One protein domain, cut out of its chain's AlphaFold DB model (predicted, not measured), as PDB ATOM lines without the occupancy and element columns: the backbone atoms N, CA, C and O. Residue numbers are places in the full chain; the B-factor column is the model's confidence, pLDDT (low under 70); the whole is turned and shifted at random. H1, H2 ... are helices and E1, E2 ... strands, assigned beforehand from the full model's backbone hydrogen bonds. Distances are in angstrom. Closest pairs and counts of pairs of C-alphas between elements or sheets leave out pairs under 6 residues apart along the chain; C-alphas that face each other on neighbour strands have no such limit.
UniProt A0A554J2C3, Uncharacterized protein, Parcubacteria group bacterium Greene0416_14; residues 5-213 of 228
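AT A GLANCE: This is residues 5 to 213 of the 228 residues of an uncharacterized protein of Parcubacteria group bacterium Greene0416_14 (UniProt A0A554J2C3). Two lobes make the model: in one, strands E6, E1, E3 and E5 point much the same way in a row, with H1 and H5 over one side and H10 and H11 over the other. In the other lobe H3 runs between H2 and H7, with H8 nearby and H6 and H9 at one end; the short pair E2 and E4 lies between the lobes. The 209 printed residues, mostly helix by class, have eleven named helices and six strands, in the order E1 E2 H1 E3 H2 H3 E4 H4 H5 E5 H6 H7 H8 H9 H10 E6 H11. The whole is compact, radius of gyration of the C-alphas 18.3 A, and only just elongated, spanning 56 by 37 by 29 A.

HOW THE PARTS SIT: Start at E1, residues 5 to 9, parallel to its neighbour E6, residues 192 to 197; N 194 and O 5 are 2.9 A apart, within hydrogen-bond range. E2, residues 13 to 15, is antiparallel to its neighbour E4, residues 84 to 86, with N 14 and O 85 at 3.0 A. H1, residues 16 to 27, only just touches H4, residues 87 to 90, with 3 pairs of C-alphas within 8 A, made by its residues 16 to 19 alone; the closest are Tyr 19 and Ala 90, 6.6 A. E3, residues 32 to 35, is parallel to its neighbour E5, residues 100 to 103, with N 101 and O 32 at 2.8 A; the closest C-alphas of E1 and E3 are Leu 7 and Leu 33, 5.0 A. H2, residues 42 to 58, and H3, residues 61 to 80, form a helical hairpin at a shallow tilt of 31 degrees, closest at C-alphas 56 and 64, 4.1 A. H5, residues 92 to 97, comes closest to E5 at C-alphas 95 and 102, 6.9 A. H6, residues 108 to 121, touches H3 at C-alphas 120 and 62, 6.3 A, with its residues 116 to 120 alone. H7, residues 124 to 142, touches H3 at C-alphas 131 and 65, 5.6 A, and is near H8, residues 148 to 159. H9, residues 162 to 168, touches H6 at C-alphas 167 and 118, 5.1 A. H10, residues 175 to 186, is close but not clearly touching H11, residues 199 to 211. Every O i to N i+4 pair is within range in H1, H3, H6, H7, H8 and H10; H2 has 11 of 13, H5 1 of 2, H11 5 of 9, and H9 1 of 3 beside 4 of 4 O i to N i+3 pairs, while H4 is too short.

IN THESE COORDINATES: Find C-alpha 5 at (-68.365, 43.967, 45.496), where E1 begins. H3 runs 28.3 A from C-alpha 61 at (-26.725, 48.385, 35.680); H7 is 27.0 A long and H2 25.0 A. H11 ends at C-alpha 211, (-61.971, 58.079, 54.810).

THE WHOLE: The C-alphas of Lys 58 and Arg 190 are the farthest apart, 56.7 A. The printed part has no cut and no long link. Mean pLDDT of the printed part is 75.8, and 74 residues are under 70, among them 187 to 208.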
ATOM      1  N   ILE A   5     -69.381  43.670  46.515       53.00
ATOM      2  CA  ILE A   5     -68.365  43.967  45.496       53.00
ATOM      3  C   ILE A   5     -67.120  43.205  45.939       53.00
ATOM      4  O   ILE A   5     -66.738  43.437  47.081       53.00
ATOM      5  N   LYS A   6     -66.526  42.316  45.115       57.84
ATOM      6  CA  LYS A   6     -65.162  41.789  45.343       57.84
ATOM      7  C   LYS A   6     -64.244  42.048  44.173       57.84
ATOM      8  O   LYS A   6     -64.368  41.457  43.114       57.84
ATOM      9  N   LEU A   7     -63.288  42.926  44.421       56.47
ATOM     10  CA  LEU A   7     -62.232  43.285  43.495       56.47
ATOM     11  C   LEU A   7     -61.173  42.175  43.461       56.47
ATOM     12  O   LEU A   7     -60.831  41.684  44.536       56.47
ATOM     13  N   ILE A   8     -60.694  41.788  42.274       54.22
ATOM     14  CA  ILE A   8     -59.547  40.895  42.072       54.22
ATOM     15  C   ILE A   8     -58.507  41.629  41.230       54.22
ATOM     16  O   ILE A   8     -58.693  41.878  40.047       54.22
ATOM     17  N   GLY A   9     -57.376  41.946  41.825       49.84
ATOM     18  CA  GLY A   9     -56.222  42.373  41.051       49.84
ATOM     19  C   GLY A   9     -55.023  41.675  41.625       49.84
ATOM     20  O   GLY A   9     -54.730  41.914  42.803       49.84
ATOM     21  N   THR A  10     -54.432  40.722  40.891       54.00
ATOM     22  CA  THR A  10     -52.970  40.621  40.699       54.00
ATOM     23  C   THR A  10     -52.525  39.421  39.849       54.00
ATOM     24  O   THR A  10     -53.039  38.308  39.937       54.00
ATOM     25  N   ASN A  11     -51.467  39.652  39.069       52.34
ATOM     26  CA  ASN A  11     -50.764  38.711  38.194       52.34
ATOM     27  C   ASN A  11     -50.001  37.616  38.967       52.34
ATOM     28  O   ASN A  11     -48.773  37.620  39.025       52.34
ATOM     29  N   HIS A  12     -50.716  36.688  39.600       65.62
ATOM     30  CA  HIS A  12     -50.091  35.646  40.409       65.62
ATOM     31  C   HIS A  12     -50.066  34.285  39.714       65.62
ATOM     32  O   HIS A  12     -51.016  33.879  39.038       65.62
ATOM     33  N   LEU A  13     -48.991  33.538  39.956       71.44
ATOM     34  CA  LEU A  13     -49.027  32.086  39.875       71.44
ATOM     35  C   LEU A  13     -49.651  31.539  41.152       71.44
ATOM     36  O   LEU A  13     -49.333  31.971  42.259       71.44
ATOM     37  N   GLY A  14     -50.528  30.560  40.998       75.56
ATOM     38  CA  GLY A  14     -51.132  29.878  42.131       75.56
ATOM     39  C   GLY A  14     -51.542  28.461  41.782       75.56
ATOM     40  O   GLY A  14     -51.683  28.091  40.613       75.56
ATOM     41  N   GLU A  15     -51.750  27.647  42.809       79.56
ATOM     42  CA  GLU A  15     -52.269  26.301  42.611       79.56
ATOM     43  C   GLU A  15     -53.692  26.337  42.037       79.56
ATOM     44  O   GLU A  15     -54.533  27.162  42.405       79.56
ATOM     45  N   ARG A  16     -54.016  25.373  41.172       78.56
ATOM     46  CA  ARG A  16     -55.368  25.263  40.599       78.56
ATOM     47  C   ARG A  16     -56.442  25.076  41.681       78.56
ATOM     48  O   ARG A  16     -57.536  25.621  41.565       78.56
ATOM     49  N   SER A  17     -56.135  24.319  42.735       79.56
ATOM     50  CA  SER A  17     -57.011  24.098  43.898       79.56
ATOM     51  C   SER A  17     -57.347  25.406  44.624       79.56
ATOM     52  O   SER A  17     -58.495  25.615  45.019       79.56
ATOM     53  N   TYR A  18     -56.372  26.309  44.747       77.25
ATOM     54  CA  TYR A  18     -56.547  27.637  45.320       77.25
ATOM     55  C   TYR A  18     -57.519  28.467  44.479       77.25
ATOM     56  O   TYR A  18     -58.520  28.950  45.009       77.25
ATOM     57  N   TYR A  19     -57.317  28.547  43.160       78.81
ATOM     58  CA  TYR A  19     -58.219  29.318  42.299       78.81
ATOM     59  C   TYR A  19     -59.650  28.780  42.269       78.81
ATOM     60  O   TYR A  19     -60.582  29.574  42.164       78.81
ATOM     61  N   ARG A  20     -59.866  27.471  42.464       78.31
ATOM     62  CA  ARG A  20     -61.224  26.923  42.651       78.31
ATOM     63  C   ARG A  20     -61.907  27.473  43.907       78.31
ATOM     64  O   ARG A  20     -63.070  27.859  43.834       78.31
ATOM     65  N   LYS A  21     -61.196  27.551  45.040       76.38
ATOM     66  CA  LYS A  21     -61.725  28.146  46.285       76.38
ATOM     67  C   LYS A  21     -62.035  29.629  46.090       76.38
ATOM     68  O   LYS A  21     -63.099  30.100  46.480       76.38
ATOM     69  N   ILE A  22     -61.131  30.350  45.427       75.00
ATOM     70  CA  ILE A  22     -61.340  31.757  45.079       75.00
ATOM     71  C   ILE A  22     -62.582  31.918  44.193       75.00
ATOM     72  O   ILE A  22     -63.428  32.750  44.495       75.00
ATOM     73  N   ARG A  23     -62.756  31.084  43.162       76.88
ATOM     74  CA  ARG A  23     -63.922  31.122  42.266       76.88
ATOM     75  C   ARG A  23     -65.250  31.047  43.020       76.88
ATOM     76  O   ARG A  23     -66.159  31.810  42.714       76.88
ATOM     77  N   GLN A  24     -65.351  30.173  44.021       73.44
ATOM     78  CA  GLN A  24     -66.554  30.048  44.853       73.44
ATOM     79  C   GLN A  24     -66.850  31.343  45.618       73.44
ATOM     80  O   GLN A  24     -67.968  31.843  45.571       73.44
ATOM     81  N   ILE A  25     -65.827  31.939  46.239       70.25
ATOM     82  CA  ILE A  25     -65.946  33.221  46.949       70.25
ATOM     83  C   ILE A  25     -66.419  34.328  45.995       70.25
ATOM     84  O   ILE A  25     -67.189  35.201  46.391       70.25
ATOM     85  N   LEU A  26     -65.952  34.316  44.748       70.56
ATOM     86  CA  LEU A  26     -66.273  35.340  43.753       70.56
ATOM     87  C   LEU A  26     -67.648  35.168  43.110       70.56
ATOM     88  O   LEU A  26     -68.189  36.123  42.559       70.56
ATOM     89  N   HIS A  27     -68.229  33.970  43.174       69.25
ATOM     90  CA  HIS A  27     -69.545  33.693  42.607       69.25
ATOM     91  C   HIS A  27     -70.658  34.509  43.281       69.25
ATOM     92  O   HIS A  27     -71.668  34.816  42.656       69.25
ATOM     93  N   GLU A  28     -70.468  34.867  44.548       65.25
ATOM     94  CA  GLU A  28     -71.411  35.655  45.348       65.25
ATOM     95  C   GLU A  28     -71.316  37.167  45.077       65.25
ATOM     96  O   GLU A  28     -72.038  37.956  45.685       65.25
ATOM     97  N   CYS A  29     -70.397  37.590  44.206       66.12
ATOM     98  CA  CYS A  29     -70.116  38.999  43.982       66.12
ATOM     99  C   CYS A  29     -71.025  39.607  42.924       66.12
ATOM    100  O   CYS A  29     -71.212  39.049  41.845       66.12
ATOM    101  N   THR A  30     -71.503  40.816  43.203       64.88
ATOM    102  CA  THR A  30     -72.246  41.644  42.247       64.88
ATOM    103  C   THR A  30     -71.321  42.266  41.200       64.88
ATOM    104  O   THR A  30     -71.727  42.469  40.062       64.88
ATOM    105  N   LEU A  31     -70.072  42.557  41.578       68.12
ATOM    106  CA  LEU A  31     -69.053  43.118  40.697       68.12
ATOM    107  C   LEU A  31     -67.688  42.522  41.025       68.12
ATOM    108  O   LEU A  31     -67.307  42.437  42.197       68.12
ATOM    109  N   VAL A  32     -66.956  42.181  39.968       69.69
ATOM    110  CA  VAL A  32     -65.546  41.809  40.010       69.69
ATOM    111  C   VAL A  32     -64.801  42.706  39.032       69.69
ATOM    112  O   VAL A  32     -65.143  42.742  37.856       69.69
ATOM    113  N   LEU A  33     -63.807  43.449  39.511       68.94
ATOM    114  CA  LEU A  33     -62.836  44.092  38.622       68.94
ATOM    115  C   LEU A  33     -61.662  43.135  38.485       68.94
ATOM    116  O   LEU A  33     -61.243  42.608  39.514       68.94
ATOM    117  N   HIS A  34     -61.187  42.909  37.263       69.12
ATOM    118  CA  HIS A  34     -60.064  42.024  36.970       69.12
ATOM    119  C   HIS A  34     -59.010  42.771  36.146       69.12
ATOM    120  O   HIS A  34     -59.289  43.198  35.021       69.12
ATOM    121  N   GLU A  35     -57.795  42.888  36.684       66.38
ATOM    122  CA  GLU A  35     -56.616  43.367  35.949       66.38
ATOM    123  C   GLU A  35     -56.261  42.329  34.883       66.38
ATOM    124  O   GLU A  35     -55.802  41.232  35.202       66.38
ATOM    125  N   ASN A  36     -56.557  42.606  33.612       60.94
ATOM    126  CA  ASN A  36     -56.258  41.645  32.559       60.94
ATOM    127  C   ASN A  36     -54.948  41.997  31.875       60.94
ATOM    128  O   ASN A  36     -54.881  42.951  31.099       60.94
ATOM    129  N   LEU A  37     -53.941  41.181  32.149       61.09
ATOM    130  CA  LEU A  37     -52.691  41.187  31.414       61.09
ATOM    131  C   LEU A  37     -52.788  40.231  30.224       61.09
ATOM    132  O   LEU A  37     -53.533  39.247  30.297       61.09
ATOM    133  N   PRO A  38     -52.059  40.505  29.133       62.00
ATOM    134  CA  PRO A  38     -51.973  39.582  28.013       62.00
ATOM    135  C   PRO A  38     -51.603  38.177  28.503       62.00
ATOM    136  O   PRO A  38     -50.761  38.008  29.387       62.00
ATOM    137  N   LEU A  39     -52.266  37.164  27.947       64.88
ATOM    138  CA  LEU A  39     -51.827  35.786  28.116       64.88
ATOM    139  C   LEU A  39     -50.683  35.558  27.135       64.88
ATOM    140  O   LEU A  39     -50.927  35.327  25.957       64.88
ATOM    141  N   GLU A  40     -49.458  35.659  27.629       72.44
ATOM    142  CA  GLU A  40     -48.269  35.259  26.875       72.44
ATOM    143  C   GLU A  40     -48.251  33.736  26.736       72.44
ATOM    144  O   GLU A  40     -48.583  33.005  27.685       72.44
ATOM    145  N   THR A  41     -47.880  33.254  25.552       79.88
ATOM    146  CA  THR A  41     -47.670  31.826  25.339       79.88
ATOM    147  C   THR A  41     -46.367  31.379  25.999       79.88
ATOM    148  O   THR A  41     -45.536  32.175  26.434       79.88
ATOM    149  N   ARG A  42     -46.190  30.060  26.118       82.50
ATOM    150  CA  ARG A  42     -44.943  29.495  26.641       82.50
ATOM    151  C   ARG A  42     -43.745  29.877  25.764       82.50
ATOM    152  O   ARG A  42     -42.670  30.084  26.315       82.50
ATOM    153  N   ASP A  43     -43.948  29.938  24.451       85.38
ATOM    154  CA  ASP A  43     -42.890  30.223  23.485       85.38
ATOM    155  C   ASP A  43     -42.494  31.703  23.554       85.38
ATOM    156  O   ASP A  43     -41.308  31.979  23.716       85.38
ATOM    157  N   ASP A  44     -43.470  32.622  23.629       85.25
ATOM    158  CA  ASP A  44     -43.209  34.060  23.844       85.25
ATOM    159  C   ASP A  44     -42.358  34.281  25.108       85.25
ATOM    160  O   ASP A  44     -41.305  34.914  25.080       85.25
ATOM    161  N   LEU A  45     -42.759  33.659  26.225       85.19
ATOM    162  CA  LEU A  45     -42.025  33.753  27.492       85.19
ATOM    163  C   LEU A  45     -40.604  33.180  27.406       85.19
ATOM    164  O   LEU A  45     -39.728  33.586  28.170       85.19
ATOM    165  N   GLN A  46     -40.383  32.177  26.553       89.06
ATOM    166  CA  GLN A  46     -39.086  31.528  26.394       89.06
ATOM    167  C   GLN A  46     -38.140  32.387  25.550       89.06
ATOM    168  O   GLN A  46     -36.959  32.473  25.895       89.06
ATOM    169  N   GLU A  47     -38.646  33.006  24.483       90.88
ATOM    170  CA  GLU A  47     -37.900  33.939  23.633       90.88
ATOM    171  C   GLU A  47     -37.486  35.184  24.424       90.88
ATOM    172  O   GLU A  47     -36.289  35.467  24.538       90.88
ATOM    173  N   ASP A  48     -38.442  35.829  25.094       88.00
ATOM    174  CA  ASP A  48     -38.190  36.999  25.937       88.00
ATOM    175  C   ASP A  48     -37.174  36.692  27.048       88.00
ATOM    176  O   ASP A  48     -36.251  37.464  27.315       88.00
ATOM    177  N   LEU A  49     -37.283  35.521  27.690       90.88
ATOM    178  CA  LEU A  49     -36.339  35.110  28.730       90.88
ATOM    179  C   LEU A  49     -34.899  35.024  28.204       90.88
ATOM    180  O   LEU A  49     -33.961  35.365  28.933       90.88
ATOM    181  N   ILE A  50     -34.697  34.559  26.968       92.31
ATOM    182  CA  ILE A  50     -33.365  34.490  26.352       92.31
ATOM    183  C   ILE A  50     -32.806  35.903  26.159       92.31
ATOM    184  O   ILE A  50     -31.650  36.156  26.522       92.31
ATOM    185  N   GLU A  51     -33.624  36.824  25.650       92.12
ATOM    186  CA  GLU A  51     -33.242  38.221  25.446       92.12
ATOM    187  C   GLU A  51     -32.875  38.904  26.771       92.12
ATOM    188  O   GLU A  51     -31.768  39.439  26.919       92.12
ATOM    189  N   TYR A  52     -33.740  38.801  27.784       91.56
ATOM    190  CA  TYR A  52     -33.487  39.404  29.090       91.56
ATOM    191  C   TYR A  52     -32.231  38.829  29.756       91.56
ATOM    192  O   TYR A  52     -31.421  39.590  30.294       91.56
ATOM    193  N   ARG A  53     -31.991  37.509  29.674       90.44
ATOM    194  CA  ARG A  53     -30.752  36.897  30.197       90.44
ATOM    195  C   ARG A  53     -29.504  37.454  29.510       90.44
ATOM    196  O   ARG A  53     -28.489  37.667  30.180       90.44
ATOM    197  N   ALA A  54     -29.560  37.707  28.203       90.94
ATOM    198  CA  ALA A  54     -28.446  38.311  27.480       90.94
ATOM    199  C   ALA A  54     -28.197  39.768  27.925       90.94
ATOM    200  O   ALA A  54     -27.042  40.139  28.165       90.94
ATOM    201  N   SER A  55     -29.261  40.561  28.093       91.38
ATOM    202  CA  SER A  55     -29.200  41.961  28.549       91.38
ATOM    203  C   SER A  55     -28.607  42.093  29.963       91.38
ATOM    204  O   SER A  55     -27.745  42.943  30.198       91.38
ATOM    205  N   MET A  56     -28.915  41.168  30.883       92.31
ATOM    206  CA  MET A  56     -28.393  41.164  32.266       92.31
ATOM    207  C   MET A  56     -26.858  41.207  32.400       92.31
ATOM    208  O   MET A  56     -26.340  41.523  33.477       92.31
ATOM    209  N   SER A  57     -26.117  40.817  31.358       87.62
ATOM    210  CA  SER A  57     -24.646  40.790  31.372       87.62
ATOM    211  C   SER A  57     -24.001  41.840  30.467       87.62
ATOM    212  O   SER A  57     -22.799  42.066  30.581       87.62
ATOM    213  N   LYS A  58     -24.770  42.456  29.564       88.12
ATOM    214  CA  LYS A  58     -24.254  43.350  28.515       88.12
ATOM    215  C   LYS A  58     -24.699  44.801  28.690       88.12
ATOM    216  O   LYS A  58     -24.053  45.691  28.146       88.12
ATOM    217  N   SER A  59     -25.765  45.029  29.450       91.44
ATOM    218  CA  SER A  59     -26.398  46.337  29.577       91.44
ATOM    219  C   SER A  59     -25.935  47.125  30.811       91.44
ATOM    220  O   SER A  59     -25.407  46.546  31.768       91.44
ATOM    221  N   PRO A  60     -26.138  48.459  30.835       93.81
ATOM    222  CA  PRO A  60     -25.924  49.280  32.024       93.81
ATOM    223  C   PRO A  60     -26.705  48.760  33.236       93.81
ATOM    224  O   PRO A  60     -27.784  48.194  33.093       93.81
ATOM    225  N   LEU A  61     -26.203  49.006  34.451       92.25
ATOM    226  CA  LEU A  61     -26.725  48.385  35.680       92.25
ATOM    227  C   LEU A  61     -28.246  48.529  35.880       92.25
ATOM    228  O   LEU A  61     -28.880  47.591  36.347       92.25
ATOM    229  N   THR A  62     -28.833  49.685  35.558       90.56
ATOM    230  CA  THR A  62     -30.288  49.896  35.686       90.56
ATOM    231  C   THR A  62     -31.075  49.018  34.710       90.56
ATOM    232  O   THR A  62     -32.076  48.427  35.100       90.56
ATOM    233  N   GLU A  63     -30.614  48.896  33.468       90.56
ATOM    234  CA  GLU A  63     -31.245  48.038  32.462       90.56
ATOM    235  C   GLU A  63     -31.027  46.561  32.806       90.56
ATOM    236  O   GLU A  63     -31.981  45.793  32.849       90.56
ATOM    237  N   ALA A  64     -29.806  46.176  33.190       92.25
ATOM    238  CA  ALA A  64     -29.508  44.822  33.649       92.25
ATOM    239  C   ALA A  64     -30.367  44.409  34.859       92.25
ATOM    240  O   ALA A  64     -30.787  43.258  34.954       92.25
ATOM    241  N   PHE A  65     -30.649  45.342  35.771       92.06
ATOM    242  CA  PHE A  65     -31.559  45.146  36.900       92.06
ATOM    243  C   PHE A  65     -33.010  44.913  36.450       92.06
ATOM    244  O   PHE A  65     -33.645  43.972  36.928       92.06
ATOM    245  N   LEU A  66     -33.526  45.728  35.526       89.00
ATOM    246  CA  LEU A  66     -34.873  45.556  34.969       89.00
ATOM    247  C   LEU A  66     -35.000  44.203  34.256       89.00
ATOM    248  O   LEU A  66     -35.904  43.426  34.566       89.00
ATOM    249  N   SER A  67     -34.031  43.876  33.399       91.56
ATOM    250  CA  SER A  67     -33.944  42.587  32.710       91.56
ATOM    251  C   SER A  67     -33.874  41.414  33.687       91.56
ATOM    252  O   SER A  67     -34.503  40.385  33.458       91.56
ATOM    253  N   ALA A  68     -33.168  41.560  34.813       92.50
ATOM    254  CA  ALA A  68     -33.104  40.529  35.844       92.50
ATOM    255  C   ALA A  68     -34.477  40.252  36.474       92.50
ATOM    256  O   ALA A  68     -34.882  39.096  36.602       92.50
ATOM    257  N   ILE A  69     -35.223  41.295  36.833       89.50
ATOM    258  CA  ILE A  69     -36.570  41.141  37.394       89.50
ATOM    259  C   ILE A  69     -37.492  40.431  36.393       89.50
ATOM    260  O   ILE A  69     -38.151  39.455  36.764       89.50
ATOM    261  N   SER A  70     -37.504  40.872  35.131       88.44
ATOM    262  CA  SER A  70     -38.312  40.253  34.072       88.44
ATOM    263  C   SER A  70     -37.939  38.784  33.870       88.44
ATOM    264  O   SER A  70     -38.802  37.907  33.956       88.44
ATOM    265  N   ALA A  71     -36.643  38.492  33.720       92.00
ATOM    266  CA  ALA A  71     -36.136  37.133  33.553       92.00
ATOM    267  C   ALA A  71     -36.527  36.220  34.725       92.00
ATOM    268  O   ALA A  71     -36.941  35.082  34.508       92.00
ATOM    269  N   TYR A  72     -36.444  36.706  35.966       92.38
ATOM    270  CA  TYR A  72     -36.837  35.934  37.145       92.38
ATOM    271  C   TYR A  72     -38.314  35.510  37.095       92.38
ATOM    272  O   TYR A  72     -38.641  34.328  37.264       92.38
ATOM    273  N   PHE A  73     -39.226  36.454  36.849       86.31
ATOM    274  CA  PHE A  73     -40.658  36.150  36.826       86.31
ATOM    275  C   PHE A  73     -41.042  35.268  35.629       86.31
ATOM    276  O   PHE A  73     -41.843  34.346  35.786       86.31
ATOM    277  N   MET A  74     -40.425  35.470  34.464       87.56
ATOM    278  CA  MET A  74     -40.624  34.606  33.296       87.56
ATOM    279  C   MET A  74     -40.116  33.181  33.545       87.56
ATOM    280  O   MET A  74     -40.849  32.212  33.337       87.56
ATOM    281  N   ALA A  75     -38.900  33.034  34.078       91.31
ATOM    282  CA  ALA A  75     -38.320  31.729  34.378       91.31
ATOM    283  C   ALA A  75     -39.141  30.959  35.421       91.31
ATOM    284  O   ALA A  75     -39.393  29.765  35.252       91.31
ATOM    285  N   THR A  76     -39.617  31.629  36.474       88.75
ATOM    286  CA  THR A  76     -40.477  30.994  37.487       88.75
ATOM    287  C   THR A  76     -41.858  30.625  36.938       88.75
ATOM    288  O   THR A  76     -42.344  29.530  37.232       88.75
ATOM    289  N   ASN A  77     -42.457  31.458  36.076       83.81
ATOM    290  CA  ASN A  77     -43.681  31.120  35.336       83.81
ATOM    291  C   ASN A  77     -43.500  29.835  34.518       83.81
ATOM    292  O   ASN A  77     -44.299  28.901  34.631       83.81
ATOM    293  N   LEU A  78     -42.425  29.755  33.730       87.81
ATOM    294  CA  LEU A  78     -42.111  28.585  32.910       87.81
ATOM    295  C   LEU A  78     -41.841  27.343  33.766       87.81
ATOM    296  O   LEU A  78     -42.337  26.255  33.447       87.81
ATOM    297  N   TYR A  79     -41.108  27.504  34.866       89.44
ATOM    298  CA  TYR A  79     -40.752  26.425  35.780       89.44
ATOM    299  C   TYR A  79     -41.981  25.796  36.447       89.44
ATOM    300  O   TYR A  79     -42.146  24.574  36.422       89.44
ATOM    301  N   PHE A  80     -42.880  26.625  36.989       85.75
ATOM    302  CA  PHE A  80     -44.060  26.153  37.712       85.75
ATOM    303  C   PHE A  80     -45.281  25.886  36.827       85.75
ATOM    304  O   PHE A  80     -46.260  25.347  37.341       85.75
ATOM    305  N   SER A  81     -45.235  26.181  35.523       82.81
ATOM    306  CA  SER A  81     -46.364  26.061  34.574       82.81
ATOM    307  C   SER A  81     -47.137  24.731  34.612       82.81
ATOM    308  O   SER A  81     -48.344  24.705  34.374       82.81
ATOM    309  N   ASN A  82     -46.480  23.622  34.965       80.81
ATOM    310  CA  ASN A  82     -47.127  22.309  35.081       80.81
ATOM    311  C   ASN A  82     -47.903  22.111  36.396       80.81
ATOM    312  O   ASN A  82     -48.801  21.275  36.470       80.81
ATOM    313  N   THR A  83     -47.558  22.857  37.447       77.38
ATOM    314  CA  THR A  83     -48.101  22.684  38.809       77.38
ATOM    315  C   THR A  83     -48.928  23.878  39.286       77.38
ATOM    316  O   THR A  83     -49.785  23.736  40.161       77.38
ATOM    317  N   MET A  84     -48.717  25.045  38.684       82.50
ATOM    318  CA  MET A  84     -49.392  26.300  38.981       82.50
ATOM    319  C   MET A  84     -50.007  26.872  37.705       82.50
ATOM    320  O   MET A  84     -49.635  26.513  36.594       82.50
ATOM    321  N   THR A  85     -50.982  27.756  37.865       78.56
ATOM    322  CA  THR A  85     -51.609  28.487  36.762       78.56
ATOM    323  C   THR A  85     -51.553  29.980  37.044       78.56
ATOM    324  O   THR A  85     -51.575  30.393  38.206       78.56
ATOM    325  N   ARG A  86     -51.501  30.794  35.987       75.50
ATOM    326  CA  ARG A  86     -51.692  32.243  36.114       75.50
ATOM    327  C   ARG A  86     -53.142  32.534  36.502       75.50
ATOM    328  O   ARG A  86     -54.051  31.819  36.067       75.50
ATOM    329  N   GLU A  87     -53.348  33.577  37.301       75.19
ATOM    330  CA  GLU A  87     -54.678  34.031  37.725       75.19
ATOM    331  C   GLU A  87     -55.578  34.361  36.518       75.19
ATOM    332  O   GLU A  87     -56.704  33.870  36.443       75.19
ATOM    333  N   SER A  88     -55.049  35.085  35.524       72.19
ATOM    334  CA  SER A  88     -55.767  35.452  34.291       72.19
ATOM    335  C   SER A  88     -56.250  34.235  33.498       72.19
ATOM    336  O   SER A  88     -57.389  34.208  33.035       72.19
ATOM    337  N   ALA A  89     -55.429  33.187  33.406       76.62
ATOM    338  CA  ALA A  89     -55.815  31.926  32.774       76.62
ATOM    339  C   ALA A  89     -56.868  31.166  33.602       76.62
ATOM    340  O   ALA A  89     -57.774  30.543  33.051       76.62
ATOM    341  N   ALA A  90     -56.789  31.230  34.936       78.75
ATOM    342  CA  ALA A  90     -57.723  30.541  35.827       78.75
ATOM    343  C   ALA A  90     -59.151  31.115  35.791       78.75
ATOM    344  O   ALA A  90     -60.090  30.411  36.179       78.75
ATOM    345  N   PHE A  91     -59.314  32.362  35.342       78.00
ATOM    346  CA  PHE A  91     -60.598  33.065  35.300       78.00
ATOM    347  C   PHE A  91     -61.016  33.548  33.904       78.00
ATOM    348  O   PHE A  91     -61.962  34.326  33.778       78.00
ATOM    349  N   GLN A  92     -60.336  33.095  32.846       75.69
ATOM    350  CA  GLN A  92     -60.552  33.575  31.477       75.69
ATOM    351  C   GLN A  92     -62.022  33.472  31.027       75.69
ATOM    352  O   GLN A  92     -62.549  34.411  30.432       75.69
ATOM    353  N   ASN A  93     -62.696  32.368  31.362       73.88
ATOM    354  CA  ASN A  93     -64.098  32.135  30.995       73.88
ATOM    355  C   ASN A  93     -65.073  32.981  31.830       73.88
ATOM    356  O   ASN A  93     -66.145  33.364  31.369       73.88
ATOM    357  N   GLU A  94     -64.743  33.272  33.086       73.88
ATOM    358  CA  GLU A  94     -65.577  34.099  33.952       73.88
ATOM    359  C   GLU A  94     -65.546  35.572  33.533       73.88
ATOM    360  O   GLU A  94     -66.582  36.236  33.598       73.88
ATOM    361  N   ILE A  95     -64.397  36.052  33.042       66.50
ATOM    362  CA  ILE A  95     -64.235  37.411  32.504       66.50
ATOM    363  C   ILE A  95     -65.150  37.639  31.291       66.50
ATOM    364  O   ILE A  95     -65.681  38.735  31.135       66.50
ATOM    365  N   SER A  96     -65.362  36.628  30.442       61.50
ATOM    366  CA  SER A  96     -66.186  36.758  29.229       61.50
ATOM    367  C   SER A  96     -67.692  36.602  29.464       61.50
ATOM    368  O   SER A  96     -68.478  37.078  28.649       61.50
ATOM    369  N   HIS A  97     -68.113  35.933  30.544       57.66
ATOM    370  CA  HIS A  97     -69.514  35.527  30.741       57.66
ATOM    371  C   HIS A  97     -70.225  36.161  31.945       57.66
ATOM    372  O   HIS A  97     -71.431  35.970  32.102       57.66
ATOM    373  N   ARG A  98     -69.527  36.901  32.811       62.78
ATOM    374  CA  ARG A  98     -70.125  37.586  33.974       62.78
ATOM    375  C   ARG A  98     -69.945  39.098  33.863       62.78
ATOM    376  O   ARG A  98     -69.158  39.565  33.052       62.78
ATOM    377  N   SER A  99     -70.624  39.870  34.719       61.78
ATOM    378  CA  SER A  99     -70.424  41.326  34.896       61.78
ATOM    379  C   SER A  99     -69.049  41.674  35.497       61.78
ATOM    380  O   SER A  99     -68.929  42.526  36.375       61.78
ATOM    381  N   TRP A 100     -68.010  40.951  35.089       70.38
ATOM    382  CA  TRP A 100     -66.635  41.185  35.467       70.38
ATOM    383  C   TRP A 100     -66.104  42.291  34.563       70.38
ATOM    384  O   TRP A 100     -66.082  42.157  33.341       70.38
ATOM    385  N   LEU A 101     -65.710  43.412  35.158       67.19
ATOM    386  CA  LEU A 101     -65.119  44.506  34.407       67.19
ATOM    387  C   LEU A 101     -63.637  44.214  34.216       67.19
ATOM    388  O   LEU A 101     -62.855  44.181  35.170       67.19
ATOM    389  N   ARG A 102     -63.266  44.002  32.955       67.94
ATOM    390  CA  ARG A 102     -61.877  43.915  32.527       67.94
ATOM    391  C   ARG A 102     -61.250  45.299  32.608       67.94
ATOM    392  O   ARG A 102     -61.736  46.231  31.971       67.94
ATOM    393  N   ILE A 103     -60.149  45.404  33.338       63.44
ATOM    394  CA  ILE A 103     -59.357  46.625  33.400       63.44
ATOM    395  C   ILE A 103     -58.030  46.326  32.729       63.44
ATOM    396  O   ILE A 103     -57.259  45.479  33.180       63.44
ATOM    397  N   THR A 104     -57.815  46.966  31.588       58.88
ATOM    398  CA  THR A 104     -56.518  46.992  30.923       58.88
ATOM    399  C   THR A 104     -55.651  48.007  31.656       58.88
ATOM    400  O   THR A 104     -56.129  49.097  31.978       58.88
ATOM    401  N   SER A 105     -54.408  47.640  31.969       52.91
ATOM    402  CA  SER A 105     -53.453  48.575  32.563       52.91
ATOM    403  C   SER A 105     -53.271  49.803  31.664       52.91
ATOM    404  O   SER A 105     -53.566  49.765  30.468       52.91
ATOM    405  N   ILE A 106     -52.805  50.896  32.271       50.84
ATOM    406  CA  ILE A 106     -52.419  52.150  31.608       50.84
ATOM    407  C   ILE A 106     -51.501  51.857  30.404       50.84
ATOM    408  O   ILE A 106     -50.844  50.814  30.366       50.84
ATOM    409  N   ALA A 107     -51.469  52.772  29.426       54.50
ATOM    410  CA  ALA A 107     -50.548  52.726  28.294       54.50
ATOM    411  C   ALA A 107     -49.125  52.354  28.757       54.50
ATOM    412  O   ALA A 107     -48.568  52.963  29.671       54.50
ATOM    413  N   TRP A 108     -48.569  51.311  28.137       54.06
ATOM    414  CA  TRP A 108     -47.293  50.687  28.499       54.06
ATOM    415  C   TRP A 108     -46.129  51.692  28.583       54.06
ATOM    416  O   TRP A 108     -45.284  51.594  29.468       54.06
ATOM    417  N   GLU A 109     -46.157  52.724  27.738       57.84
ATOM    418  CA  GLU A 109     -45.130  53.771  27.635       57.84
ATOM    419  C   GLU A 109     -44.966  54.610  28.918       57.84
ATOM    420  O   GLU A 109     -43.843  54.903  29.338       57.84
ATOM    421  N   ASP A 110     -46.066  54.965  29.593       62.62
ATOM    422  CA  ASP A 110     -46.007  55.708  30.863       62.62
ATOM    423  C   ASP A 110     -45.471  54.825  32.001       62.62
ATOM    424  O   ASP A 110     -44.794  55.303  32.917       62.62
ATOM    425  N   SER A 111     -45.734  53.516  31.918       67.75
ATOM    426  CA  SER A 111     -45.273  52.526  32.897       67.75
ATOM    427  C   SER A 111     -43.767  52.274  32.774       67.75
ATOM    428  O   SER A 111     -43.077  52.180  33.789       67.75
ATOM    429  N   GLU A 112     -43.242  52.222  31.549       71.38
ATOM    430  CA  GLU A 112     -41.813  52.045  31.273       71.38
ATOM    431  C   GLU A 112     -40.984  53.248  31.746       71.38
ATOM    432  O   GLU A 112     -39.962  53.087  32.418       71.38
ATOM    433  N   ARG A 113     -41.454  54.474  31.485       76.69
ATOM    434  CA  ARG A 113     -40.776  55.684  31.974       76.69
ATOM    435  C   ARG A 113     -40.727  55.725  33.499       76.69
ATOM    436  O   ARG A 113     -39.674  56.015  34.066       76.69
ATOM    437  N   HIS A 114     -41.844  55.404  34.156       78.88
ATOM    438  CA  HIS A 114     -41.914  55.333  35.614       78.88
ATOM    439  C   HIS A 114     -40.957  54.279  36.181       78.88
ATOM    440  O   HIS A 114     -40.231  54.548  37.139       78.88
ATOM    441  N   LEU A 115     -40.927  53.095  35.563       79.44
ATOM    442  CA  LEU A 115     -40.004  52.014  35.895       79.44
ATOM    443  C   LEU A 115     -38.555  52.486  35.863       79.44
ATOM    444  O   LEU A 115     -37.840  52.334  36.854       79.44
ATOM    445  N   ILE A 116     -38.132  53.077  34.747       83.50
ATOM    446  CA  ILE A 116     -36.760  53.555  34.560       83.50
ATOM    447  C   ILE A 116     -36.427  54.626  35.599       83.50
ATOM    448  O   ILE A 116     -35.375  54.549  36.236       83.50
ATOM    449  N   GLU A 117     -37.326  55.588  35.821       86.00
ATOM    450  CA  GLU A 117     -37.133  56.650  36.810       86.00
ATOM    451  C   GLU A 117     -36.955  56.076  38.222       86.00
ATOM    452  O   GLU A 117     -35.953  56.362  38.885       86.00
ATOM    453  N   LYS A 118     -37.867  55.214  38.683       86.38
ATOM    454  CA  LYS A 118     -37.791  54.627  40.028       86.38
ATOM    455  C   LYS A 118     -36.608  53.689  40.193       86.38
ATOM    456  O   LYS A 118     -35.928  53.734  41.216       86.38
ATOM    457  N   CYS A 119     -36.291  52.904  39.170       86.38
ATOM    458  CA  CYS A 119     -35.091  52.082  39.185       86.38
ATOM    459  C   CYS A 119     -33.837  52.952  39.229       86.38
ATOM    460  O   CYS A 119     -32.896  52.615  39.938       86.38
ATOM    461  N   SER A 120     -33.797  54.093  38.538       85.00
ATOM    462  CA  SER A 120     -32.642  54.996  38.588       85.00
ATOM    463  C   SER A 120     -32.361  55.511  40.008       85.00
ATOM    464  O   SER A 120     -31.191  55.617  40.370       85.00
ATOM    465  N   GLN A 121     -33.407  55.693  40.825       88.50
ATOM    466  CA  GLN A 121     -33.343  56.160  42.216       88.50
ATOM    467  C   GLN A 121     -32.843  55.093  43.210       88.50
ATOM    468  O   GLN A 121     -32.427  55.442  44.315       88.50
ATOM    469  N   LEU A 122     -32.837  53.806  42.840       89.94
ATOM    470  CA  LEU A 122     -32.250  52.759  43.679       89.94
ATOM    471  C   LEU A 122     -30.727  52.898  43.788       89.94
ATOM    472  O   LEU A 122     -30.032  53.180  42.803       89.94
ATOM    473  N   SER A 123     -30.199  52.573  44.971       92.25
ATOM    474  CA  SER A 123     -28.756  52.511  45.193       92.25
ATOM    475  C   SER A 123     -28.095  51.467  44.287       92.25
ATOM    476  O   SER A 123     -28.677  50.440  43.924       92.25
ATOM    477  N   ARG A 124     -26.835  51.729  43.924       94.12
ATOM    478  CA  ARG A 124     -26.014  50.795  43.143       94.12
ATOM    479  C   ARG A 124     -25.911  49.430  43.828       94.12
ATOM    480  O   ARG A 124     -26.005  48.404  43.151       94.12
ATOM    481  N   ASP A 125     -25.760  49.429  45.148       94.12
ATOM    482  CA  ASP A 125     -25.597  48.214  45.945       94.12
ATOM    483  C   ASP A 125     -26.863  47.360  45.905       94.12
ATOM    484  O   ASP A 125     -26.782  46.172  45.609       94.12
ATOM    485  N   ARG A 126     -28.045  47.975  46.060       91.50
ATOM    486  CA  ARG A 126     -29.321  47.250  45.993       91.50
ATOM    487  C   ARG A 126     -29.582  46.668  44.605       91.50
ATOM    488  O   ARG A 126     -30.006  45.521  44.494       91.50
ATOM    489  N   LYS A 127     -29.273  47.412  43.532       93.00
ATOM    490  CA  LYS A 127     -29.359  46.887  42.153       93.00
ATOM    491  C   LYS A 127     -28.456  45.675  41.956       93.00
ATOM    492  O   LYS A 127     -28.868  44.686  41.358       93.00
ATOM    493  N   THR A 128     -27.230  45.761  42.467       94.56
ATOM    494  CA  THR A 128     -26.233  44.688  42.371       94.56
ATOM    495  C   THR A 128     -26.670  43.457  43.158       94.56
ATOM    496  O   THR A 128     -26.583  42.343  42.649       94.56
ATOM    497  N   GLU A 129     -27.188  43.652  44.370       94.12
ATOM    498  CA  GLU A 129     -27.728  42.590  45.216       94.12
ATOM    499  C   GLU A 129     -28.863  41.839  44.511       94.12
ATOM    500  O   GLU A 129     -28.814  40.615  44.396       94.12
ATOM    501  N   VAL A 130     -29.843  42.568  43.967       92.06
ATOM    502  CA  VAL A 130     -30.969  41.976  43.232       92.06
ATOM    503  C   VAL A 130     -30.496  41.253  41.970       92.06
ATOM    504  O   VAL A 130     -30.914  40.123  41.721       92.06
ATOM    505  N   LEU A 131     -29.592  41.857  41.194       94.38
ATOM    506  CA  LEU A 131     -29.036  41.231  39.992       94.38
ATOM    507  C   LEU A 131     -28.322  39.911  40.320       94.38
ATOM    508  O   LEU A 131     -28.515  38.917  39.620       94.38
ATOM    509  N   ASN A 132     -27.522  39.882  41.387       95.25
ATOM    510  CA  ASN A 132     -26.809  38.681  41.823       95.25
ATOM    511  C   ASN A 132     -27.765  37.606  42.343       95.25
ATOM    512  O   ASN A 132     -27.623  36.442  41.968       95.25
ATOM    513  N   TYR A 133     -28.756  38.001  43.144       95.19
ATOM    514  CA  TYR A 133     -29.808  37.106  43.618       95.19
ATOM    515  C   TYR A 133     -30.522  36.423  42.445       95.19
ATOM    516  O   TYR A 133     -30.629  35.197  42.404       95.19
ATOM    517  N   VAL A 134     -30.948  37.203  41.444       95.31
ATOM    518  CA  VAL A 134     -31.622  36.665  40.258       95.31
ATOM    519  C   VAL A 134     -30.715  35.714  39.483       95.31
ATOM    520  O   VAL A 134     -31.172  34.641  39.098       95.31
ATOM    521  N   LYS A 135     -29.444  36.068  39.248       94.88
ATOM    522  CA  LYS A 135     -28.503  35.191  38.526       94.88
ATOM    523  C   LYS A 135     -28.401  33.817  39.190       94.88
ATOM    524  O   LYS A 135     -28.552  32.807  38.508       94.88
ATOM    525  N   GLN A 136     -28.249  33.787  40.514       95.44
ATOM    526  CA  GLN A 136     -28.210  32.544  41.286       95.44
ATOM    527  C   GLN A 136     -29.532  31.770  41.192       95.44
ATOM    528  O   GLN A 136     -29.525  30.572  40.918       95.44
ATOM    529  N   ALA A 137     -30.673  32.447  41.348       95.19
ATOM    530  CA  ALA A 137     -31.982  31.807  41.240       95.19
ATOM    531  C   ALA A 137     -32.210  31.181  39.852       95.19
ATOM    532  O   ALA A 137     -32.689  30.052  39.757       95.19
ATOM    533  N   LEU A 138     -31.820  31.868  38.771       95.19
ATOM    534  CA  LEU A 138     -31.931  31.346  37.407       95.19
ATOM    535  C   LEU A 138     -31.076  30.088  37.197       95.19
ATOM    536  O   LEU A 138     -31.544  29.149  36.557       95.19
ATOM    537  N   GLU A 139     -29.868  30.029  37.761       95.00
ATOM    538  CA  GLU A 139     -29.035  28.819  37.718       95.00
ATOM    539  C   GLU A 139     -29.689  27.635  38.445       95.00
ATOM    540  O   GLU A 139     -29.641  26.501  37.963       95.00
ATOM    541  N   VAL A 140     -30.319  27.879  39.597       95.44
ATOM    542  CA  VAL A 140     -31.029  26.845  40.371       95.44
ATOM    543  C   VAL A 140     -32.280  26.360  39.623       95.44
ATOM    544  O   VAL A 140     -32.533  25.151  39.561       95.44
ATOM    545  N   ILE A 141     -33.033  27.275  39.001       94.19
ATOM    546  CA  ILE A 141     -34.196  26.964  38.150       94.19
ATOM    547  C   ILE A 141     -33.782  26.097  36.958       94.19
ATOM    548  O   ILE A 141     -34.431  25.086  36.676       94.19
ATOM    549  N   GLU A 142     -32.689  26.456  36.286       91.88
ATOM    550  CA  GLU A 142     -32.153  25.720  35.140       91.88
ATOM    551  C   GLU A 142     -31.733  24.296  35.524       91.88
ATOM    552  O   GLU A 142     -32.072  23.335  34.831       91.88
ATOM    553  N   LYS A 143     -31.106  24.141  36.695       93.94
ATOM    554  CA  LYS A 143     -30.744  22.836  37.271       93.94
ATOM    555  C   LYS A 143     -31.942  22.037  37.798       93.94
ATOM    556  O   LYS A 143     -31.751  20.927  38.283       93.94
ATOM    557  N   ARG A 144     -33.166  22.572  37.707       91.62
ATOM    558  CA  ARG A 144     -34.399  21.979  38.252       91.62
ATOM    559  C   ARG A 144     -34.359  21.727  39.762       91.62
ATOM    560  O   ARG A 144     -35.020  20.820  40.257       91.62
ATOM    561  N   LEU A 145     -33.602  22.543  40.487       93.00
ATOM    562  CA  LEU A 145     -33.462  22.450  41.941       93.00
ATOM    563  C   LEU A 145     -34.318  23.484  42.682       93.00
ATOM    564  O   LEU A 145     -34.339  23.480  43.905       93.00
ATOM    565  N   TYR A 146     -35.039  24.341  41.950       92.44
ATOM    566  CA  TYR A 146     -35.812  25.431  42.538       92.44
ATOM    567  C   TYR A 146     -37.084  24.928  43.221       92.44
ATOM    568  O   TYR A 146     -37.868  24.153  42.660       92.44
ATOM    569  N   THR A 147     -37.313  25.397  44.435       88.81
ATOM    570  CA  THR A 147     -38.381  24.953  45.324       88.81
ATOM    571  C   THR A 147     -39.463  26.018  45.481       88.81
ATOM    572  O   THR A 147     -39.307  27.196  45.153       88.81
ATOM    573  N   ARG A 148     -40.615  25.600  46.014       83.06
ATOM    574  CA  ARG A 148     -41.697  26.529  46.375       83.06
ATOM    575  C   ARG A 148     -41.308  27.447  47.534       83.06
ATOM    576  O   ARG A 148     -41.800  28.568  47.605       83.06
ATOM    577  N   GLU A 149     -40.450  26.967  48.429       84.56
ATOM    578  CA  GLU A 149     -39.930  27.750  49.546       84.56
ATOM    579  C   GLU A 149     -39.021  28.874  49.045       84.56
ATOM    580  O   GLU A 149     -39.220  30.028  49.416       84.56
ATOM    581  N   GLU A 150     -38.116  28.579  48.109       87.38
ATOM    582  CA  GLU A 150     -37.299  29.605  47.453       87.38
ATOM    583  C   GLU A 150     -38.162  30.631  46.713       87.38
ATOM    584  O   GLU A 150     -37.925  31.831  46.840       87.38
ATOM    585  N   TYR A 151     -39.225  30.194  46.027       85.31
ATOM    586  CA  TYR A 151     -40.181  31.113  45.401       85.31
ATOM    587  C   TYR A 151     -40.859  32.053  46.416       85.31
ATOM    588  O   TYR A 151     -41.014  33.248  46.150       85.31
ATOM    589  N   ALA A 152     -41.238  31.546  47.592       79.81
ATOM    590  CA  ALA A 152     -41.820  32.360  48.658       79.81
ATOM    591  C   ALA A 152     -40.794  33.332  49.271       79.81
ATOM    592  O   ALA A 152     -41.111  34.503  49.489       79.81
ATOM    593  N   HIS A 153     -39.557  32.883  49.500       83.25
ATOM    594  CA  HIS A 153     -38.470  33.743  49.971       83.25
ATOM    595  C   HIS A 153     -38.136  34.846  48.970       83.25
ATOM    596  O   HIS A 153     -37.948  35.991  49.377       83.25
ATOM    597  N   ALA A 154     -38.152  34.545  47.672       85.56
ATOM    598  CA  ALA A 154     -37.984  35.542  46.627       85.56
ATOM    599  C   ALA A 154     -39.072  36.617  46.690       85.56
ATOM    600  O   ALA A 154     -38.779  37.806  46.608       85.56
ATOM    601  N   PHE A 155     -40.332  36.215  46.894       78.50
ATOM    602  CA  PHE A 155     -41.428  37.165  47.066       78.50
ATOM    603  C   PHE A 155     -41.159  38.116  48.243       78.50
ATOM    604  O   PHE A 155     -41.309  39.327  48.107       78.50
ATOM    605  N   VAL A 156     -40.700  37.596  49.383       79.25
ATOM    606  CA  VAL A 156     -40.304  38.439  50.522       79.25
ATOM    607  C   VAL A 156     -39.126  39.344  50.149       79.25
ATOM    608  O   VAL A 156     -39.186  40.543  50.398       79.25
ATOM    609  N   PHE A 157     -38.092  38.811  49.499       85.00
ATOM    610  CA  PHE A 157     -36.906  39.562  49.086       85.00
ATOM    611  C   PHE A 157     -37.232  40.753  48.169       85.00
ATOM    612  O   PHE A 157     -36.687  41.844  48.362       85.00
ATOM    613  N   PHE A 158     -38.145  40.573  47.207       81.81
ATOM    614  CA  PHE A 158     -38.568  41.639  46.296       81.81
ATOM    615  C   PHE A 158     -39.534  42.639  46.943       81.81
ATOM    616  O   PHE A 158     -39.494  43.814  46.593       81.81
ATOM    617  N   TRP A 159     -40.391  42.217  47.879       76.25
ATOM    618  CA  TRP A 159     -41.519  43.045  48.347       76.25
ATOM    619  C   TRP A 159     -41.437  43.532  49.801       76.25
ATOM    620  O   TRP A 159     -42.271  44.343  50.225       76.25
ATOM    621  N   ALA A 160     -40.462  43.067  50.588       71.38
ATOM    622  CA  ALA A 160     -40.291  43.494  51.980       71.38
ATOM    623  C   ALA A 160     -39.808  44.948  52.097       71.38
ATOM    624  O   ALA A 160     -40.261  45.674  52.984       71.38
ATOM    625  N   ASP A 161     -38.946  45.377  51.177       78.06
ATOM    626  CA  ASP A 161     -38.345  46.709  51.149       78.06
ATOM    627  C   ASP A 161     -39.260  47.735  50.454       78.06
ATOM    628  O   ASP A 161     -39.794  47.492  49.371       78.06
ATOM    629  N   GLU A 162     -39.433  48.901  51.078       78.31
ATOM    630  CA  GLU A 162     -40.195  50.020  50.522       78.31
ATOM    631  C   GLU A 162     -39.594  50.536  49.212       78.31
ATOM    632  O   GLU A 162     -40.346  50.852  48.289       78.31
ATOM    633  N   SER A 163     -38.262  50.545  49.093       81.44
ATOM    634  CA  SER A 163     -37.588  51.016  47.883       81.44
ATOM    635  C   SER A 163     -37.968  50.161  46.670       81.44
ATOM    636  O   SER A 163     -38.365  50.694  45.633       81.44
ATOM    637  N   MET A 164     -37.982  48.837  46.838       81.44
ATOM    638  CA  MET A 164     -38.417  47.900  45.806       81.44
ATOM    639  C   MET A 164     -39.914  48.012  45.529       81.44
ATOM    640  O   MET A 164     -40.303  48.076  44.367       81.44
ATOM    641  N   ARG A 165     -40.766  48.109  46.563       76.75
ATOM    642  CA  ARG A 165     -42.214  48.317  46.366       76.75
ATOM    643  C   ARG A 165     -42.504  49.565  45.528       76.75
ATOM    644  O   ARG A 165     -43.348  49.516  44.637       76.75
ATOM    645  N   SER A 166     -41.770  50.651  45.772       76.56
ATOM    646  CA  SER A 166     -41.975  51.937  45.100       76.56
ATOM    647  C   SER A 166     -41.718  51.904  43.588       76.56
ATOM    648  O   SER A 166     -42.288  52.717  42.863       76.56
ATOM    649  N   ILE A 167     -40.912  50.954  43.097       77.50
ATOM    650  CA  ILE A 167     -40.659  50.767  41.659       77.50
ATOM    651  C   ILE A 167     -41.915  50.298  40.938       77.50
ATOM    652  O   ILE A 167     -42.233  50.764  39.847       77.50
ATOM    653  N   PHE A 168     -42.645  49.375  41.557       68.94
ATOM    654  CA  PHE A 168     -43.821  48.769  40.945       68.94
ATOM    655  C   PHE A 168     -45.099  49.537  41.255       68.94
ATOM    656  O   PHE A 168     -46.132  49.294  40.638       68.94
ATOM    657  N   ASP A 169     -45.032  50.497  42.171       64.94
ATOM    658  CA  ASP A 169     -46.174  51.276  42.616       64.94
ATOM    659  C   ASP A 169     -46.855  52.085  41.504       64.94
ATOM    660  O   ASP A 169     -48.070  52.261  41.594       64.94
ATOM    661  N   GLY A 170     -46.118  52.554  40.486       54.31
ATOM    662  CA  GLY A 170     -46.660  53.281  39.325       54.31
ATOM    663  C   GLY A 170     -46.865  52.446  38.053       54.31
ATOM    664  O   GLY A 170     -47.299  52.983  37.039       54.31
ATOM    665  N   ILE A 171     -46.589  51.140  38.103       55.25
ATOM    666  CA  ILE A 171     -46.989  50.158  37.070       55.25
ATOM    667  C   ILE A 171     -48.284  49.474  37.512       55.25
ATOM    668  O   ILE A 171     -49.204  49.239  36.734       55.25
ATOM    669  N   LEU A 172     -48.362  49.191  38.815       51.09
ATOM    670  CA  LEU A 172     -49.508  48.630  39.518       51.09
ATOM    671  C   LEU A 172     -50.557  49.696  39.855       51.09
ATOM    672  O   LEU A 172     -51.457  49.430  40.662       51.09
ATOM    673  N   THR A 173     -50.446  50.907  39.291       50.12
ATOM    674  CA  THR A 173     -51.407  52.000  39.469       50.12
ATOM    675  C   THR A 173     -52.716  51.653  38.792       50.12
ATOM    676  O   THR A 173     -53.099  52.108  37.718       50.12
ATOM    677  N   ASN A 174     -53.459  50.910  39.590       54.16
ATOM    678  CA  ASN A 174     -54.883  50.746  39.698       54.16
ATOM    679  C   ASN A 174     -55.679  52.054  39.723       54.16
ATOM    680  O   ASN A 174     -56.781  52.047  40.244       54.16
ATOM    681  N   ASN A 175     -55.211  53.170  39.155       56.72
ATOM    682  CA  ASN A 175     -56.021  54.382  39.043       56.72
ATOM    683  C   ASN A 175     -57.331  54.078  38.313       56.72
ATOM    684  O   ASN A 175     -58.381  54.477  38.798       56.72
ATOM    685  N   ALA A 176     -57.301  53.263  37.253       61.34
ATOM    686  CA  ALA A 176     -58.510  52.808  36.570       61.34
ATOM    687  C   ALA A 176     -59.397  51.912  37.463       61.34
ATOM    688  O   ALA A 176     -60.589  52.182  37.608       61.34
ATOM    689  N   CYS A 177     -58.831  50.897  38.132       65.62
ATOM    690  CA  CYS A 177     -59.558  50.051  39.095       65.62
ATOM    691  C   CYS A 177     -60.184  50.862  40.230       65.62
ATOM    692  O   CYS A 177     -61.341  50.653  40.586       65.62
ATOM    693  N   MET A 178     -59.436  51.814  40.771       67.25
ATOM    694  CA  MET A 178     -59.835  52.694  41.860       67.25
ATOM    695  C   MET A 178     -60.884  53.704  41.409       67.25
ATOM    696  O   MET A 178     -61.829  53.947  42.146       67.25
ATOM    697  N   GLN A 179     -60.769  54.263  40.203       68.44
ATOM    698  CA  GLN A 179     -61.773  55.150  39.615       68.44
ATOM    699  C   GLN A 179     -63.082  54.404  39.369       68.44
ATOM    700  O   GLN A 179     -64.135  54.868  39.798       68.44
ATOM    701  N   ILE A 180     -63.030  53.218  38.759       70.19
ATOM    702  CA  ILE A 180     -64.218  52.388  38.513       70.19
ATOM    703  C   ILE A 180     -64.860  51.954  39.835       70.19
ATOM    704  O   ILE A 180     -66.089  51.997  39.963       70.19
ATOM    705  N   LEU A 181     -64.043  51.584  40.827       71.19
ATOM    706  CA  LEU A 181     -64.508  51.298  42.179       71.19
ATOM    707  C   LEU A 181     -65.169  52.537  42.793       71.19
ATOM    708  O   LEU A 181     -66.287  52.434  43.276       71.19
ATOM    709  N   ASN A 182     -64.534  53.708  42.729       69.75
ATOM    710  CA  ASN A 182     -65.072  54.958  43.267       69.75
ATOM    711  C   ASN A 182     -66.417  55.326  42.632       69.75
ATOM    712  O   ASN A 182     -67.358  55.592  43.373       69.75
ATOM    713  N   ILE A 183     -66.545  55.232  41.306       73.00
ATOM    714  CA  ILE A 183     -67.808  55.457  40.584       73.00
ATOM    715  C   ILE A 183     -68.901  54.498  41.076       73.00
ATOM    716  O   ILE A 183     -70.058  54.891  41.222       73.00
ATOM    717  N   HIS A 184     -68.560  53.232  41.333       70.00
ATOM    718  CA  HIS A 184     -69.518  52.264  41.874       70.00
ATOM    719  C   HIS A 184     -69.883  52.549  43.334       70.00
ATOM    720  O   HIS A 184     -71.041  52.375  43.708       70.00
ATOM    721  N   LEU A 185     -68.924  53.000  44.147       68.75
ATOM    722  CA  LEU A 185     -69.147  53.359  45.547       68.75
ATOM    723  C   LEU A 185     -69.996  54.624  45.692       68.75
ATOM    724  O   LEU A 185     -70.882  54.655  46.534       68.75
ATOM    725  N   GLU A 186     -69.787  55.638  44.854       71.25
ATOM    726  CA  GLU A 186     -70.579  56.879  44.855       71.25
ATOM    727  C   GLU A 186     -72.054  56.633  44.521       71.25
ATOM    728  O   GLU A 186     -72.942  57.300  45.047       71.25
ATOM    729  N   LYS A 187     -72.331  55.623  43.692       68.06
ATOM    730  CA  LYS A 187     -73.693  55.212  43.326       68.06
ATOM    731  C   LYS A 187     -74.372  54.332  44.389       68.06
ATOM    732  O   LYS A 187     -75.527  53.955  44.203       68.06
ATOM    733  N   GLN A 188     -73.684  53.966  45.476       62.81
ATOM    734  CA  GLN A 188     -74.166  53.010  46.479       62.81
ATOM    735  C   GLN A 188     -74.087  53.613  47.890       62.81
ATOM    736  O   GLN A 188     -73.021  53.735  48.481       62.81
ATOM    737  N   THR A 189     -75.238  53.930  48.483       51.16
ATOM    738  CA  THR A 189     -75.317  54.544  49.823       51.16
ATOM    739  C   THR A 189     -75.273  53.535  50.979       51.16
ATOM    740  O   THR A 189     -75.120  53.941  52.131       51.16
ATOM    741  N   ARG A 190     -75.398  52.219  50.716       53.97
ATOM    742  CA  ARG A 190     -75.350  51.138  51.726       53.97
ATOM    743  C   ARG A 190     -74.833  49.822  51.126       53.97
ATOM    744  O   ARG A 190     -75.397  49.340  50.150       53.97
ATOM    745  N   GLY A 191     -73.821  49.194  51.735       54.03
ATOM    746  CA  GLY A 191     -73.318  47.889  51.277       54.03
ATOM    747  C   GLY A 191     -72.100  47.366  52.042       54.03
ATOM    748  O   GLY A 191     -71.435  48.108  52.760       54.03
ATOM    749  N   CYS A 192     -71.814  46.068  51.896       54.00
ATOM    750  CA  CYS A 192     -70.602  45.431  52.409       54.00
ATOM    751  C   CYS A 192     -69.653  45.180  51.236       54.00
ATOM    752  O   CYS A 192     -70.006  44.489  50.288       54.00
ATOM    753  N   ILE A 193     -68.441  45.721  51.291       56.34
ATOM    754  CA  ILE A 193     -67.430  45.479  50.260       56.34
ATOM    755  C   ILE A 193     -66.528  44.348  50.761       56.34
ATOM    756  O   ILE A 193     -65.963  44.448  51.850       56.34
ATOM    757  N   GLY A 194     -66.388  43.267  49.996       54.16
ATOM    758  CA  GLY A 194     -65.314  42.296  50.220       54.16
ATOM    759  C   GLY A 194     -64.186  42.626  49.256       54.16
ATOM    760  O   GLY A 194     -64.453  42.936  48.123       54.16
ATOM    761  N   ILE A 195     -62.917  42.638  49.624       56.44
ATOM    762  CA  ILE A 195     -61.890  43.110  48.680       56.44
ATOM    763  C   ILE A 195     -60.763  42.092  48.637       56.44
ATOM    764  O   ILE A 195     -60.233  41.744  49.689       56.44
ATOM    765  N   LYS A 196     -60.407  41.600  47.441       56.88
ATOM    766  CA  LYS A 196     -59.282  40.682  47.236       56.88
ATOM    767  C   LYS A 196     -58.250  41.314  46.297       56.88
ATOM    768  O   LYS A 196     -58.195  41.016  45.111       56.88
ATOM    769  N   PHE A 197     -57.369  42.132  46.850       56.28
ATOM    770  CA  PHE A 197     -56.145  42.512  46.148       56.28
ATOM    771  C   PHE A 197     -54.947  41.698  46.635       56.28
ATOM    772  O   PHE A 197     -54.954  41.189  47.758       56.28
ATOM    773  N   GLY A 198     -53.882  41.669  45.830       53.97
ATOM    774  CA  GLY A 198     -52.534  41.458  46.355       53.97
ATOM    775  C   GLY A 198     -52.204  42.471  47.463       53.97
ATOM    776  O   GLY A 198     -52.753  43.578  47.501       53.97
ATOM    777  N   ALA A 199     -51.316  42.092  48.387       49.12
ATOM    778  CA  ALA A 199     -51.005  42.865  49.597       49.12
ATOM    779  C   ALA A 199     -50.663  44.345  49.322       49.12
ATOM    780  O   ALA A 199     -51.034  45.218  50.108       49.12
ATOM    781  N   ALA A 200     -50.032  44.629  48.177       55.09
ATOM    782  CA  ALA A 200     -49.656  45.975  47.758       55.09
ATOM    783  C   ALA A 200     -50.863  46.924  47.619       55.09
ATOM    784  O   ALA A 200     -50.831  48.035  48.145       55.09
ATOM    785  N   HIS A 201     -51.968  46.496  46.999       57.97
ATOM    786  CA  HIS A 201     -53.082  47.414  46.728       57.97
ATOM    787  C   HIS A 201     -54.022  47.617  47.926       57.97
ATOM    788  O   HIS A 201     -54.651  48.670  48.029       57.97
ATOM    789  N   ILE A 202     -54.107  46.650  48.858       57.22
ATOM    790  CA  ILE A 202     -54.918  46.801  50.083       57.22
ATOM    791  C   ILE A 202     -54.431  47.999  50.897       57.22
ATOM    792  O   ILE A 202     -55.254  48.775  51.378       57.22
ATOM    793  N   SER A 203     -53.110  48.169  51.023       58.22
ATOM    794  CA  SER A 203     -52.517  49.263  51.801       58.22
ATOM    795  C   SER A 203     -52.992  50.645  51.326       58.22
ATOM    796  O   SER A 203     -53.407  51.470  52.137       58.22
ATOM    797  N   LYS A 204     -53.038  50.862  50.005       59.88
ATOM    798  CA  LYS A 204     -53.447  52.130  49.383       59.88
ATOM    799  C   LYS A 204     -54.955  52.353  49.427       59.88
ATOM    800  O   LYS A 204     -55.416  53.468  49.664       59.88
ATOM    801  N   LEU A 205     -55.738  51.298  49.215       63.16
ATOM    802  CA  LEU A 205     -57.194  51.405  49.195       63.16
ATOM    803  C   LEU A 205     -57.792  51.546  50.597       63.16
ATOM    804  O   LEU A 205     -58.803  52.227  50.759       63.16
ATOM    805  N   ARG A 206     -57.179  50.926  51.610       69.00
ATOM    806  CA  ARG A 206     -57.692  50.941  52.981       69.00
ATOM    807  C   ARG A 206     -57.930  52.362  53.484       69.00
ATOM    808  O   ARG A 206     -59.042  52.656  53.904       69.00
ATOM    809  N   ASN A 207     -56.939  53.242  53.340       68.06
ATOM    810  CA  ASN A 207     -57.048  54.636  53.777       68.06
ATOM    811  C   ASN A 207     -58.200  55.373  53.066       68.06
ATOM    812  O   ASN A 207     -58.940  56.122  53.694       68.06
ATOM    813  N   SER A 208     -58.395  55.121  51.767       68.81
ATOM    814  CA  SER A 208     -59.480  55.722  50.975       68.81
ATOM    815  C   SER A 208     -60.867  55.222  51.400       68.81
ATOM    816  O   SER A 208     -61.815  56.000  51.480       68.81
ATOM    817  N   LEU A 209     -60.998  53.932  51.718       71.56
ATOM    818  CA  LEU A 209     -62.250  53.354  52.213       71.56
ATOM    819  C   LEU A 209     -62.586  53.842  53.622       71.56
ATOM    820  O   LEU A 209     -63.731  54.209  53.881       71.56
ATOM    821  N   GLU A 210     -61.598  53.874  54.514       75.56
ATOM    822  CA  GLU A 210     -61.770  54.367  55.882       75.56
ATOM    823  C   GLU A 210     -62.161  55.855  55.884       75.56
ATOM    824  O   GLU A 210     -63.102  56.231  56.582       75.56
ATOM    825  N   ALA A 211     -61.569  56.679  55.006       73.38
ATOM    826  CA  ALA A 211     -61.971  58.079  54.810       73.38
ATOM    827  C   ALA A 211     -63.424  58.247  54.318       73.38
ATOM    828  O   ALA A 211     -64.048  59.275  54.571       73.38
ATOM    829  N   LYS A 212     -63.987  57.236  53.643       68.12
ATOM    830  CA  LYS A 212     -65.394  57.193  53.203       68.12
ATOM    831  C   LYS A 212     -66.337  56.554  54.235       68.12
ATOM    832  O   LYS A 212     -67.501  56.311  53.928       68.12
ATOM    833  N   GLY A 213     -65.851  56.266  55.444       73.56
ATOM    834  CA  GLY A 213     -66.647  55.717  56.544       73.56
ATOM    835  C   GLY A 213     -66.802  54.193  56.538       73.56
ATOM    836  O   GLY A 213     -67.582  53.655  57.327       73.56
TER     837      GLY A 213